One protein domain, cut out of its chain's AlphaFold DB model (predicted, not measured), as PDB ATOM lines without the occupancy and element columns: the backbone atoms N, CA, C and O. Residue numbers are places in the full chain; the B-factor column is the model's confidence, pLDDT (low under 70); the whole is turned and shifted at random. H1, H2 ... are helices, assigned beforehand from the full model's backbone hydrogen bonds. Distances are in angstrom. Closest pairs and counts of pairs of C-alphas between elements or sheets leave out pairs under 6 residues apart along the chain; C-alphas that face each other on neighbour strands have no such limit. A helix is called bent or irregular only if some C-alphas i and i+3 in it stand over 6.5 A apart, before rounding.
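Overview. This is residues 1 to 86 of the 86 residues of an uncharacterized protein of Ignicoccus hospitalis (strain KIN4/I / DSM 18386 / JCM 14125) (UniProt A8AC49). One long helix, H1, makes most of the length; near its end the chain folds back into a short helical hairpin with H2a, the first arm of the bent helix H2, and then turns off, with the second arm H2b, about perpendicular to H1. From this small corner two free arms stick out: residues 1 to 27, of which 2 to 27 belong to H1, and residues 65 to 86, of which 65 to 73 belong to H2 and 77 to 83 to the short helix H3. The printed part has 86 residues with three named helices, H1, H2 and H3 in chain order, and no named strand; the class is all helix. The whole is extended, with a radius of gyration of the C-alphas of 21.4 A, and flat, spanning 71 by 42 by 17 A.

Arrangement. Begin with H1, residues 2 to 43, and look near residue 37 for a kink of 48 degrees; H1 is irregular, with C-alphas 38 and 41 7.6 A apart. Next comes H2, residues 50 to 73, assigned as one helix by its hydrogen bonds but bent: C-alphas 59 and 62 are 8.1 A apart. Its arms are H2a, residues 50 to 59, and H2b, residues 62 to 73, about perpendicular at 81 degrees. H2a is itself irregular, with C-alphas 55 and 58 7.0 A apart. H1 and H2a form a helical hairpin: they touch, with residues 38 to 41 of H1 alone, and their closest C-alphas, of Ala 38 and Ser 53, are 5.0 A apart. They run opposite ways at a shallow tilt of 13 degrees. H1 and H2b are close but not clearly touching; their closest C-alphas, of Ala 35 and Glu 63, are 7.7 A apart, and their lines are about perpendicular at 77 degrees. H3, residues 77 to 83, is apart from H1, H2a and H2b. In H2b and H3 every O i to N i+4 pair is within hydrogen-bond range; in H1 33 of 38 are, in H2a 3 of 6.

Along the chain. Find C-alpha 2 at (-14.270, 39.351, -45.486); from there H1 runs 56.9 A to C-alpha 43. H2a starts at C-alpha 50, at (-21.492, -17.285, -30.052), and measures 14.9 A; H2b measures 16.8 A. H3, 10.4 A long, ends at C-alpha 83, at (-32.351, -0.971, 0.499).

Size, cuts and confidence. The C-alphas of Met 1 and Glu 86, the chain's first and last residues, are the two farthest apart, at 73.0 A. The printed part has no cut. The link from H1 to H2 is short and that from H2 to H3 tight. The mean pLDDT of the printed part is 84.5; look for values under 70 at residue 1 and residues 75 to 86, with H3 at a mean of 60.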
ATOM      1  N   MET A   1     -15.690  42.633 -47.980       64.31
ATOM      2  CA  MET A   1     -15.171  41.426 -48.671       64.31
ATOM      3  C   MET A   1     -14.887  40.243 -47.733       64.31
ATOM      4  O   MET A   1     -15.119  39.121 -48.153       64.31
ATOM      5  N   ARG A   2     -14.455  40.446 -46.473       80.62
ATOM      6  CA  ARG A   2     -14.270  39.351 -45.486       80.62
ATOM      7  C   ARG A   2     -15.578  38.673 -45.036       80.62
ATOM      8  O   ARG A   2     -15.637  37.456 -45.002       80.62
ATOM      9  N   LEU A   3     -16.630  39.456 -44.787       84.62
ATOM     10  CA  LEU A   3     -17.960  38.956 -44.392       84.62
ATOM     11  C   LEU A   3     -18.597  38.018 -45.429       84.62
ATOM     12  O   LEU A   3     -19.159  36.995 -45.070       84.62
ATOM     13  N   LEU A   4     -18.462  38.340 -46.716       88.62
ATOM     14  CA  LEU A   4     -19.006  37.531 -47.811       88.62
ATOM     15  C   LEU A   4     -18.313  36.166 -47.925       88.62
ATOM     16  O   LEU A   4     -18.979  35.170 -48.177       88.62
ATOM     17  N   LYS A   5     -16.993  36.120 -47.701       88.75
ATOM     18  CA  LYS A   5     -16.236  34.862 -47.675       88.75
ATOM     19  C   LYS A   5     -16.632  33.994 -46.485       88.75
ATOM     20  O   LYS A   5     -16.924  32.827 -46.683       88.75
ATOM     21  N   PHE A   6     -16.742  34.595 -45.301       90.69
ATOM     22  CA  PHE A   6     -17.186  33.892 -44.098       90.69
ATOM     23  C   PHE A   6     -18.587  33.289 -44.267       90.69
ATOM     24  O   PHE A   6     -18.795  32.121 -43.974       90.69
ATOM     25  N   ILE A   7     -19.542  34.055 -44.810       91.25
ATOM     26  CA  ILE A   7     -20.899  33.549 -45.072       91.25
ATOM     27  C   ILE A   7     -20.872  32.399 -46.090       91.25
ATOM     28  O   ILE A   7     -21.564  31.403 -45.897       91.25
ATOM     29  N   ALA A   8     -20.079  32.514 -47.157       92.12
ATOM     30  CA  ALA A   8     -19.965  31.461 -48.164       92.12
ATOM     31  C   ALA A   8     -19.343  30.170 -47.599       92.12
ATOM     32  O   ALA A   8     -19.810  29.082 -47.925       92.12
ATOM     33  N   GLU A   9     -18.329  30.289 -46.739       91.62
ATOM     34  CA  GLU A   9     -17.700  29.162 -46.039       91.62
ATOM     35  C   GLU A   9     -18.702  28.471 -45.104       91.62
ATOM     36  O   GLU A   9     -18.926  27.271 -45.241       91.62
ATOM     37  N   THR A  10     -19.420  29.229 -44.269       90.06
ATOM     38  CA  THR A  10     -20.442  28.677 -43.365       90.06
ATOM     39  C   THR A  10     -21.571  27.966 -44.114       90.06
ATOM     40  O   THR A  10     -22.018  26.904 -43.690       90.06
ATOM     41  N   ILE A  11     -22.040  28.515 -45.241       91.50
ATOM     42  CA  ILE A  11     -23.071  27.860 -46.062       91.50
ATOM     43  C   ILE A  11     -22.538  26.555 -46.659       91.50
ATOM     44  O   ILE A  11     -23.252  25.556 -46.673       91.50
ATOM     45  N   ASN A  12     -21.294  26.544 -47.140       90.44
ATOM     46  CA  ASN A  12     -20.680  25.345 -47.700       90.44
ATOM     47  C   ASN A  12     -20.526  24.240 -46.646       90.44
ATOM     48  O   ASN A  12     -20.805  23.078 -46.931       90.44
ATOM     49  N   ASP A  13     -20.137  24.601 -45.425       87.69
ATOM     50  CA  ASP A  13     -20.007  23.647 -44.323       87.69
ATOM     51  C   ASP A  13     -21.375  23.114 -43.872       87.69
ATOM     52  O   ASP A  13     -21.533  21.908 -43.686       87.69
ATOM     53  N   LEU A  14     -22.399  23.972 -43.804       87.56
ATOM     54  CA  LEU A  14     -23.778  23.554 -43.527       87.56
ATOM     55  C   LEU A  14     -24.336  22.608 -44.595       87.56
ATOM     56  O   LEU A  14     -25.001  21.630 -44.259       87.56
ATOM     57  N   LEU A  15     -24.077  22.885 -45.875       87.69
ATOM     58  CA  LEU A  15     -24.520  22.027 -46.974       87.69
ATOM     59  C   LEU A  15     -23.840  20.660 -46.932       87.69
ATOM     60  O   LEU A  15     -24.503  19.654 -47.165       87.69
ATOM     61  N   LYS A  16     -22.544  20.611 -46.605       83.88
ATOM     62  CA  LYS A  16     -21.825  19.344 -46.421       83.88
ATOM     63  C   LYS A  16     -22.394  18.540 -45.260       83.88
ATOM     64  O   LYS A  16     -22.681  17.367 -45.452       83.88
ATOM     65  N   LEU A  17     -22.612  19.182 -44.109       84.56
ATOM     66  CA  LEU A  17     -23.218  18.545 -42.938       84.56
ATOM     67  C   LEU A  17     -24.594  17.960 -43.275       84.56
ATOM     68  O   LEU A  17     -24.848  16.788 -43.033       84.56
ATOM     69  N   LYS A  18     -25.466  18.750 -43.910       85.81
ATOM     70  CA  LYS A  18     -26.810  18.294 -44.299       85.81
ATOM     71  C   LYS A  18     -26.796  17.195 -45.363       85.81
ATOM     72  O   LYS A  18     -27.741  16.417 -45.431       85.81
ATOM     73  N   ALA A  19     -25.761  17.134 -46.201       86.62
ATOM     74  CA  ALA A  19     -25.653  16.119 -47.244       86.62
ATOM     75  C   ALA A  19     -25.302  14.728 -46.690       86.62
ATOM     76  O   ALA A  19     -25.685  13.738 -47.311       86.62
ATOM     77  N   THR A  20     -24.597  14.639 -45.554       92.00
ATOM     78  CA  THR A  20     -24.182  13.354 -44.956       92.00
ATOM     79  C   THR A  20     -24.988  12.950 -43.729       92.00
ATOM     80  O   THR A  20     -25.059  11.760 -43.450       92.00
ATOM     81  N   GLU A  21     -25.661  13.892 -43.061       92.12
ATOM     82  CA  GLU A  21     -26.434  13.662 -41.829       92.12
ATOM     83  C   GLU A  21     -27.370  12.448 -41.907       92.12
ATOM     84  O   GLU A  21     -27.410  11.637 -40.988       92.12
ATOM     85  N   TYR A  22     -28.101  12.285 -43.016       90.50
ATOM     86  CA  TYR A  22     -29.018  11.151 -43.170       90.50
ATOM     87  C   TYR A  22     -28.285   9.804 -43.254       90.50
ATOM     88  O   TYR A  22     -28.723   8.826 -42.659       90.50
ATOM     89  N   ILE A  23     -27.159   9.762 -43.969       93.50
ATOM     90  CA  ILE A  23     -26.356   8.541 -44.134       93.50
ATOM     91  C   ILE A  23     -25.654   8.190 -42.819       93.50
ATOM     92  O   ILE A  23     -25.535   7.018 -42.476       93.50
ATOM     93  N   GLU A  24     -25.197   9.196 -42.074       94.00
ATOM     94  CA  GLU A  24     -24.600   9.008 -40.751       94.00
ATOM     95  C   GLU A  24     -25.618   8.428 -39.760       94.00
ATOM     96  O   GLU A  24     -25.295   7.476 -39.054       94.00
ATOM     97  N   ALA A  25     -26.856   8.933 -39.767       93.56
ATOM     98  CA  ALA A  25     -27.935   8.393 -38.943       93.56
ATOM     99  C   ALA A  25     -28.296   6.944 -39.326       93.56
ATOM    100  O   ALA A  25     -28.446   6.094 -38.453       93.56
ATOM    101  N   GLU A  26     -28.389   6.638 -40.624       95.75
ATOM    102  CA  GLU A  26     -28.649   5.272 -41.100       95.75
ATOM    103  C   GLU A  26     -27.523   4.306 -40.696       95.75
ATOM    104  O   GLU A  26     -27.787   3.182 -40.268       95.75
ATOM    105  N   LEU A  27     -26.265   4.744 -40.790       94.50
ATOM    106  CA  LEU A  27     -25.121   3.957 -40.338       94.50
ATOM    107  C   LEU A  27     -25.214   3.653 -38.837       94.50
ATOM    108  O   LEU A  27     -25.018   2.504 -38.450       94.50
ATOM    109  N   GLU A  28     -25.547   4.647 -38.013       93.44
ATOM    110  CA  GLU A  28     -25.723   4.471 -36.567       93.44
ATOM    111  C   GLU A  28     -26.842   3.459 -36.256       93.44
ATOM    112  O   GLU A  28     -26.670   2.551 -35.442       93.44
ATOM    113  N   GLU A  29     -27.977   3.536 -36.957       95.12
ATOM    114  CA  GLU A  29     -29.060   2.554 -36.822       95.12
ATOM    115  C   GLU A  29     -28.623   1.135 -37.224       95.12
ATOM    116  O   GLU A  29     -28.953   0.159 -36.538       95.12
ATOM    117  N   LEU A  30     -27.845   0.998 -38.301       95.31
ATOM    118  CA  LEU A  30     -27.306  -0.293 -38.733       95.31
ATOM    119  C   LEU A  30     -26.280  -0.856 -37.741       95.31
ATOM    120  O   LEU A  30     -26.291  -2.065 -37.496       95.31
ATOM    121  N   GLU A  31     -25.434  -0.015 -37.139       93.56
ATOM    122  CA  GLU A  31     -24.498  -0.402 -36.074       93.56
ATOM    123  C   GLU A  31     -25.257  -0.954 -34.853       93.56
ATOM    124  O   GLU A  31     -24.905  -2.018 -34.330       93.56
ATOM    125  N   HIS A  32     -26.368  -0.320 -34.461       91.06
ATOM    126  CA  HIS A  32     -27.234  -0.816 -33.387       91.06
ATOM    127  C   HIS A  32     -27.881  -2.173 -33.715       91.06
ATOM    128  O   HIS A  32     -27.876  -3.087 -32.884       91.06
ATOM    129  N   ILE A  33     -28.420  -2.346 -34.928       91.75
ATOM    130  CA  ILE A  33     -29.004  -3.626 -35.365       91.75
ATOM    131  C   ILE A  33     -27.930  -4.717 -35.419       91.75
ATOM    132  O   ILE A  33     -28.160  -5.839 -34.963       91.75
ATOM    133  N   PHE A  34     -26.745  -4.399 -35.938       92.06
ATOM    134  CA  PHE A  34     -25.613  -5.317 -35.967       92.06
ATOM    135  C   PHE A  34     -25.226  -5.769 -34.556       92.06
ATOM    136  O   PHE A  34     -25.026  -6.966 -34.340       92.06
ATOM    137  N   ALA A  35     -25.222  -4.856 -33.580       90.19
ATOM    138  CA  ALA A  35     -24.970  -5.198 -32.188       90.19
ATOM    139  C   ALA A  35     -26.027  -6.147 -31.608       90.19
ATOM    140  O   ALA A  35     -25.673  -7.128 -30.952       90.19
ATOM    141  N   LEU A  36     -27.311  -5.925 -31.901       88.50
ATOM    142  CA  LEU A  36     -28.389  -6.834 -31.497       88.50
ATOM    143  C   LEU A  36     -28.256  -8.220 -32.138       88.50
ATOM    144  O   LEU A  36     -28.505  -9.229 -31.487       88.50
ATOM    145  N   ILE A  37     -27.840  -8.298 -33.398       90.50
ATOM    146  CA  ILE A  37     -27.636  -9.576 -34.091       90.50
ATOM    147  C   ILE A  37     -26.421 -10.316 -33.513       90.50
ATOM    148  O   ILE A  37     -26.491 -11.514 -33.235       90.50
ATOM    149  N   ALA A  38     -25.308  -9.610 -33.311       89.75
ATOM    150  CA  ALA A  38     -24.060 -10.200 -32.847       89.75
ATOM    151  C   ALA A  38     -24.098 -10.563 -31.355       89.75
ATOM    152  O   ALA A  38     -23.619 -11.632 -30.980       89.75
ATOM    153  N   LEU A  39     -24.676  -9.711 -30.507       88.88
ATOM    154  CA  LEU A  39     -24.660  -9.840 -29.045       88.88
ATOM    155  C   LEU A  39     -26.040 -10.094 -28.427       88.88
ATOM    156  O   LEU A  39     -26.130 -10.256 -27.213       88.88
ATOM    157  N   GLY A  40     -27.110 -10.199 -29.219       85.31
ATOM    158  CA  GLY A  40     -28.472 -10.427 -28.714       85.31
ATOM    159  C   GLY A  40     -28.615 -11.684 -27.857       85.31
ATOM    160  O   GLY A  40     -29.474 -11.739 -26.977       85.31
ATOM    161  N   PHE A  41     -27.722 -12.664 -28.030       84.62
ATOM    162  CA  PHE A  41     -27.663 -13.849 -27.178       84.62
ATOM    163  C   PHE A  41     -27.438 -13.509 -25.692       84.62
ATOM    164  O   PHE A  41     -27.905 -14.257 -24.838       84.62
ATOM    165  N   LEU A  42     -26.790 -12.379 -25.370       84.56
ATOM    166  CA  LEU A  42     -26.589 -11.904 -23.993       84.56
ATOM    167  C   LEU A  42     -27.898 -11.479 -23.314       84.56
ATOM    168  O   LEU A  42     -27.995 -11.527 -22.093       84.56
ATOM    169  N   VAL A  43     -28.912 -11.109 -24.100       83.31
ATOM    170  CA  VAL A  43     -30.248 -10.708 -23.625       83.31
ATOM    171  C   VAL A  43     -31.279 -11.820 -23.892       83.31
ATOM    172  O   VAL A  43     -32.485 -11.614 -23.805       83.31
ATOM    173  N   GLY A  44     -30.820 -13.032 -24.229       80.94
ATOM    174  CA  GLY A  44     -31.690 -14.183 -24.487       80.94
ATOM    175  C   GLY A  44     -32.300 -14.233 -25.893       80.94
ATOM    176  O   GLY A  44     -33.204 -15.035 -26.127       80.94
ATOM    177  N   TYR A  45     -31.802 -13.432 -26.843       78.81
ATOM    178  CA  TYR A  45     -32.213 -13.447 -28.252       78.81
ATOM    179  C   TYR A  45     -31.081 -13.992 -29.152       78.81
ATOM    180  O   TYR A  45     -30.301 -13.220 -29.713       78.81
ATOM    181  N   PRO A  46     -30.915 -15.324 -29.278       71.88
ATOM    182  CA  PRO A  46     -29.776 -15.903 -29.986       71.88
ATOM    183  C   PRO A  46     -29.983 -15.865 -31.509       71.88
ATOM    184  O   PRO A  46     -30.455 -16.829 -32.106       71.88
ATOM    185  N   VAL A  47     -29.611 -14.753 -32.148       77.75
ATOM    186  CA  VAL A  47     -29.642 -14.619 -33.621       77.75
ATOM    187  C   VAL A  47     -28.449 -15.309 -34.276       77.75
ATOM    188  O   VAL A  47     -28.580 -15.941 -35.322       77.75
ATOM    189  N   VAL A  48     -27.275 -15.192 -33.656       82.50
ATOM    190  CA  VAL A  48     -25.996 -15.672 -34.186       82.50
ATOM    191  C   VAL A  48     -25.339 -16.621 -33.176       82.50
ATOM    192  O   VAL A  48     -25.364 -16.342 -31.976       82.50
ATOM    193  N   PRO A  49     -24.738 -17.748 -33.616       87.12
ATOM    194  CA  PRO A  49     -23.970 -18.612 -32.725       87.12
ATOM    195  C   PRO A  49     -22.807 -17.849 -32.066       87.12
ATOM    196  O   PRO A  49     -22.081 -17.154 -32.782       87.12
ATOM    197  N   PRO A  50     -22.528 -18.042 -30.762       83.81
ATOM    198  CA  PRO A  50     -21.492 -17.285 -30.052       83.81
ATOM    199  C   PRO A  50     -20.111 -17.324 -30.718       83.81
ATOM    200  O   PRO A  50     -19.391 -16.332 -30.729       83.81
ATOM    201  N   SER A  51     -19.741 -18.446 -31.342       89.38
ATOM    202  CA  SER A  51     -18.470 -18.580 -32.066       89.38
ATOM    203  C   SER A  51     -18.346 -17.632 -33.264       89.38
ATOM    204  O   SER A  51     -17.239 -17.202 -33.586       89.38
ATOM    205  N   LEU A  52     -19.459 -17.309 -33.927       89.75
ATOM    206  CA  LEU A  52     -19.501 -16.327 -35.003       89.75
ATOM    207  C   LEU A  52     -19.550 -14.905 -34.432       89.75
ATOM    208  O   LEU A  52     -18.821 -14.048 -34.921       89.75
ATOM    209  N   SER A  53     -20.292 -14.676 -33.345       89.19
ATOM    210  CA  SER A  53     -20.287 -13.398 -32.621       89.19
ATOM    211  C   SER A  53     -18.879 -12.978 -32.186       89.19
ATOM    212  O   SER A  53     -18.481 -11.836 -32.405       89.19
ATOM    213  N   LEU A  54     -18.071 -13.913 -31.666       89.38
ATOM    214  CA  LEU A  54     -16.673 -13.653 -31.293       89.38
ATOM    215  C   LEU A  54     -15.809 -13.196 -32.480       89.38
ATOM    216  O   LEU A  54     -14.911 -12.377 -32.309       89.38
ATOM    217  N   LYS A  55     -16.076 -13.710 -33.685       91.81
ATOM    218  CA  LYS A  55     -15.357 -13.306 -34.905       91.81
ATOM    219  C   LYS A  55     -15.798 -11.939 -35.417       91.81
ATOM    220  O   LYS A  55     -15.019 -11.278 -36.093       91.81
ATOM    221  N   LEU A  56     -17.037 -11.548 -35.129       91.19
ATOM    222  CA  LEU A  56     -17.617 -10.274 -35.542       91.19
ATOM    223  C   LEU A  56     -17.297  -9.131 -34.567       91.19
ATOM    224  O   LEU A  56     -17.299  -7.978 -34.981       91.19
ATOM    225  N   MET A  57     -16.950  -9.444 -33.313       87.81
ATOM    226  CA  MET A  57     -16.611  -8.454 -32.282       87.81
ATOM    227  C   MET A  57     -15.592  -7.377 -32.694       87.81
ATOM    228  O   MET A  57     -15.815  -6.229 -32.322       87.81
ATOM    229  N   PRO A  58     -14.511  -7.661 -33.453       90.44
ATOM    230  CA  PRO A  58     -13.568  -6.618 -33.867       90.44
ATOM    231  C   PRO A  58     -14.211  -5.500 -34.699       90.44
ATOM    232  O   PRO A  58     -13.754  -4.366 -34.654       90.44
ATOM    233  N   TYR A  59     -15.295  -5.796 -35.423       92.06
ATOM    234  CA  TYR A  59     -16.049  -4.794 -36.182       92.06
ATOM    235  C   TYR A  59     -16.980  -3.950 -35.299       92.06
ATOM    236  O   TYR A  59     -17.565  -2.988 -35.781       92.06
ATOM    237  N   MET A  60     -17.120  -4.302 -34.018       90.69
ATOM    238  CA  MET A  60     -17.957  -3.614 -33.034       90.69
ATOM    239  C   MET A  60     -17.143  -2.816 -32.011       90.69
ATOM    240  O   MET A  60     -17.704  -2.410 -31.000       90.69
ATOM    241  N   GLU A  61     -15.837  -2.615 -32.213       91.12
ATOM    242  CA  GLU A  61     -14.943  -1.997 -31.215       91.12
ATOM    243  C   GLU A  61     -15.525  -0.707 -30.615       91.12
ATOM    244  O   GLU A  61     -15.634  -0.585 -29.395       91.12
ATOM    245  N   LYS A  62     -15.966   0.220 -31.473       90.62
ATOM    246  CA  LYS A  62     -16.598   1.481 -31.065       90.62
ATOM    247  C   LYS A  62     -17.823   1.245 -30.172       90.62
ATOM    248  O   LYS A  62     -17.899   1.807 -29.082       90.62
ATOM    249  N   GLU A  63     -18.754   0.404 -30.611       90.50
ATOM    250  CA  GLU A  63     -19.993   0.135 -29.873       90.50
ATOM    251  C   GLU A  63     -19.734  -0.598 -28.554       90.50
ATOM    252  O   GLU A  63     -20.344  -0.278 -27.539       90.50
ATOM    253  N   LEU A  64     -18.767  -1.517 -28.519       90.00
ATOM    254  CA  LEU A  64     -18.345  -2.187 -27.289       90.00
ATOM    255  C   LEU A  64     -17.790  -1.194 -26.265       90.00
ATOM    256  O   LEU A  64     -18.140  -1.281 -25.089       90.00
ATOM    257  N   LEU A  65     -16.968  -0.230 -26.696       92.44
ATOM    258  CA  LEU A  65     -16.455   0.821 -25.814       92.44
ATOM    259  C   LEU A  65     -17.587   1.688 -25.252       92.44
ATOM    260  O   LEU A  65     -17.606   1.956 -24.053       92.44
ATOM    261  N   ILE A  66     -18.562   2.068 -26.085       90.81
ATOM    262  CA  ILE A  66     -19.748   2.822 -25.647       90.81
ATOM    263  C   ILE A  66     -20.572   2.000 -24.650       90.81
ATOM    264  O   ILE A  66     -21.026   2.530 -23.636       90.81
ATOM    265  N   MET A  67     -20.769   0.708 -24.914       88.12
ATOM    266  CA  MET A  67     -21.496  -0.191 -24.018       88.12
ATOM    267  C   MET A  67     -20.800  -0.327 -22.659       88.12
ATOM    268  O   MET A  67     -21.483  -0.271 -21.640       88.12
ATOM    269  N   ILE A  68     -19.471  -0.459 -22.629       89.56
ATOM    270  CA  ILE A  68     -18.685  -0.532 -21.387       89.56
ATOM    271  C   ILE A  68     -18.782   0.785 -20.610       89.56
ATOM    272  O   ILE A  68     -19.132   0.768 -19.437       89.56
ATOM    273  N   ASP A  69     -18.574   1.925 -21.269       91.69
ATOM    274  CA  ASP A  69     -18.674   3.258 -20.655       91.69
ATOM    275  C   ASP A  69     -20.094   3.549 -20.121       91.69
ATOM    276  O   ASP A  69     -20.289   4.232 -19.115       91.69
ATOM    277  N   ARG A  70     -21.136   3.011 -20.768       88.12
ATOM    278  CA  ARG A  70     -22.502   3.040 -20.223       88.12
ATOM    279  C   ARG A  70     -22.663   2.099 -19.035       88.12
ATOM    280  O   ARG A  70     -23.279   2.503 -18.059       88.12
ATOM    281  N   ALA A  71     -22.122   0.885 -19.104       86.69
ATOM    282  CA  ALA A  71     -22.194  -0.089 -18.020       86.69
ATOM    283  C   ALA A  71     -21.484   0.398 -16.747       86.69
ATOM    284  O   ALA A  71     -22.004   0.200 -15.658       86.69
ATOM    285  N   GLU A  72     -20.350   1.087 -16.881       86.56
ATOM    286  CA  GLU A  72     -19.625   1.699 -15.760       86.56
ATOM    287  C   GLU A  72     -20.391   2.861 -15.117       86.56
ATOM    288  O   GLU A  72     -20.263   3.107 -13.919       86.56
ATOM    289  N   ARG A  73     -21.185   3.591 -15.910       84.31
ATOM    290  CA  ARG A  73     -21.992   4.731 -15.446       84.31
ATOM    291  C   ARG A  73     -23.400   4.355 -15.005       84.31
ATOM    292  O   ARG A  73     -24.117   5.222 -14.504       84.31
ATOM    293  N   LEU A  74     -23.813   3.105 -15.204       79.94
ATOM    294  CA  LEU A  74     -25.003   2.587 -14.548       79.94
ATOM    295  C   LEU A  74     -24.687   2.543 -13.052       79.94
ATOM    296  O   LEU A  74     -23.980   1.656 -12.582       79.94
ATOM    297  N   ASP A  75     -25.187   3.546 -12.327       68.00
ATOM    298  CA  ASP A  75     -25.246   3.507 -10.869       68.00
ATOM    299  C   ASP A  75     -25.937   2.207 -10.440       68.00
ATOM    300  O   ASP A  75     -26.752   1.665 -11.198       68.00
ATOM    301  N   ASP A  76     -25.598   1.686  -9.263       68.69
ATOM    302  CA  ASP A  76     -26.078   0.385  -8.801       68.69
ATOM    303  C   ASP A  76     -27.591   0.424  -8.526       68.69
ATOM    304  O   ASP A  76     -28.062   0.554  -7.396       68.69
ATOM    305  N   GLN A  77     -28.383   0.307  -9.592       61.38
ATOM    306  CA  GLN A  77     -29.837   0.253  -9.516       61.38
ATOM    307  C   GLN A  77     -30.300  -0.980  -8.730       61.38
ATOM    308  O   GLN A  77     -31.384  -0.956  -8.153       61.38
ATOM    309  N   LEU A  78     -29.486  -2.042  -8.666       60.22
ATOM    310  CA  LEU A  78     -29.779  -3.225  -7.856       60.22
ATOM    311  C   LEU A  78     -29.518  -2.966  -6.366       60.22
ATOM    312  O   LEU A  78     -30.288  -3.431  -5.528       60.22
ATOM    313  N   GLY A  79     -28.498  -2.173  -6.041       62.03
ATOM    314  CA  GLY A  79     -28.234  -1.654  -4.703       62.03
ATOM    315  C   GLY A  79     -29.398  -0.815  -4.181       62.03
ATOM    316  O   GLY A  79     -29.849  -1.045  -3.065       62.03
ATOM    317  N   ILE A  80     -29.963   0.075  -5.004       59.31
ATOM    318  CA  ILE A  80     -31.121   0.913  -4.627       59.31
ATOM    319  C   ILE A  80     -32.353   0.057  -4.283       59.31
ATOM    320  O   ILE A  80     -32.978   0.277  -3.251       59.31
ATOM    321  N   VAL A  81     -32.676  -0.957  -5.095       62.53
ATOM    322  CA  VAL A  81     -33.830  -1.843  -4.833       62.53
ATOM    323  C   VAL A  81     -33.620  -2.706  -3.583       62.53
ATOM    324  O   VAL A  81     -34.587  -3.033  -2.902       62.53
ATOM    325  N   GLY A  82     -32.375  -3.062  -3.256       59.88
ATOM    326  CA  GLY A  82     -32.046  -3.852  -2.067       59.88
ATOM    327  C   GLY A  82     -32.233  -3.117  -0.734       59.88
ATOM    328  O   GLY A  82     -32.463  -3.780   0.275       59.88
ATOM    329  N   PHE A  83     -32.171  -1.781  -0.717       57.66
ATOM    330  CA  PHE A  83     -32.351  -0.971   0.499       57.66
ATOM    331  C   PHE A  83     -33.815  -0.597   0.796       57.66
ATOM    332  O   PHE A  83     -34.114  -0.232   1.927       57.66
ATOM    333  N   ASP A  84     -34.729  -0.733  -0.170       58.84
ATOM    334  CA  ASP A  84     -36.162  -0.421  -0.003       58.84
ATOM    335  C   ASP A  84     -37.003  -1.616   0.512       58.84
ATOM    336  O   ASP A  84     -38.235  -1.556   0.522       58.84
ATOM    337  N   ILE A  85     -36.364  -2.721   0.929       58.53
ATOM    338  CA  ILE A  85     -37.035  -3.933   1.455       58.53
ATOM    339  C   ILE A  85     -36.830  -4.117   2.978       58.53
ATOM    340  O   ILE A  85     -37.045  -5.214   3.496       58.53
ATOM    341  N   GLU A  86     -36.444  -3.065   3.712       53.56
ATOM    342  CA  GLU A  86     -36.483  -3.029   5.192       53.56
ATOM    343  C   GLU A  86     -37.693  -2.257   5.740       53.56
ATOM    344  O   GLU A  86     -37.957  -1.123   5.277       53.56
TER     345      GLU A  86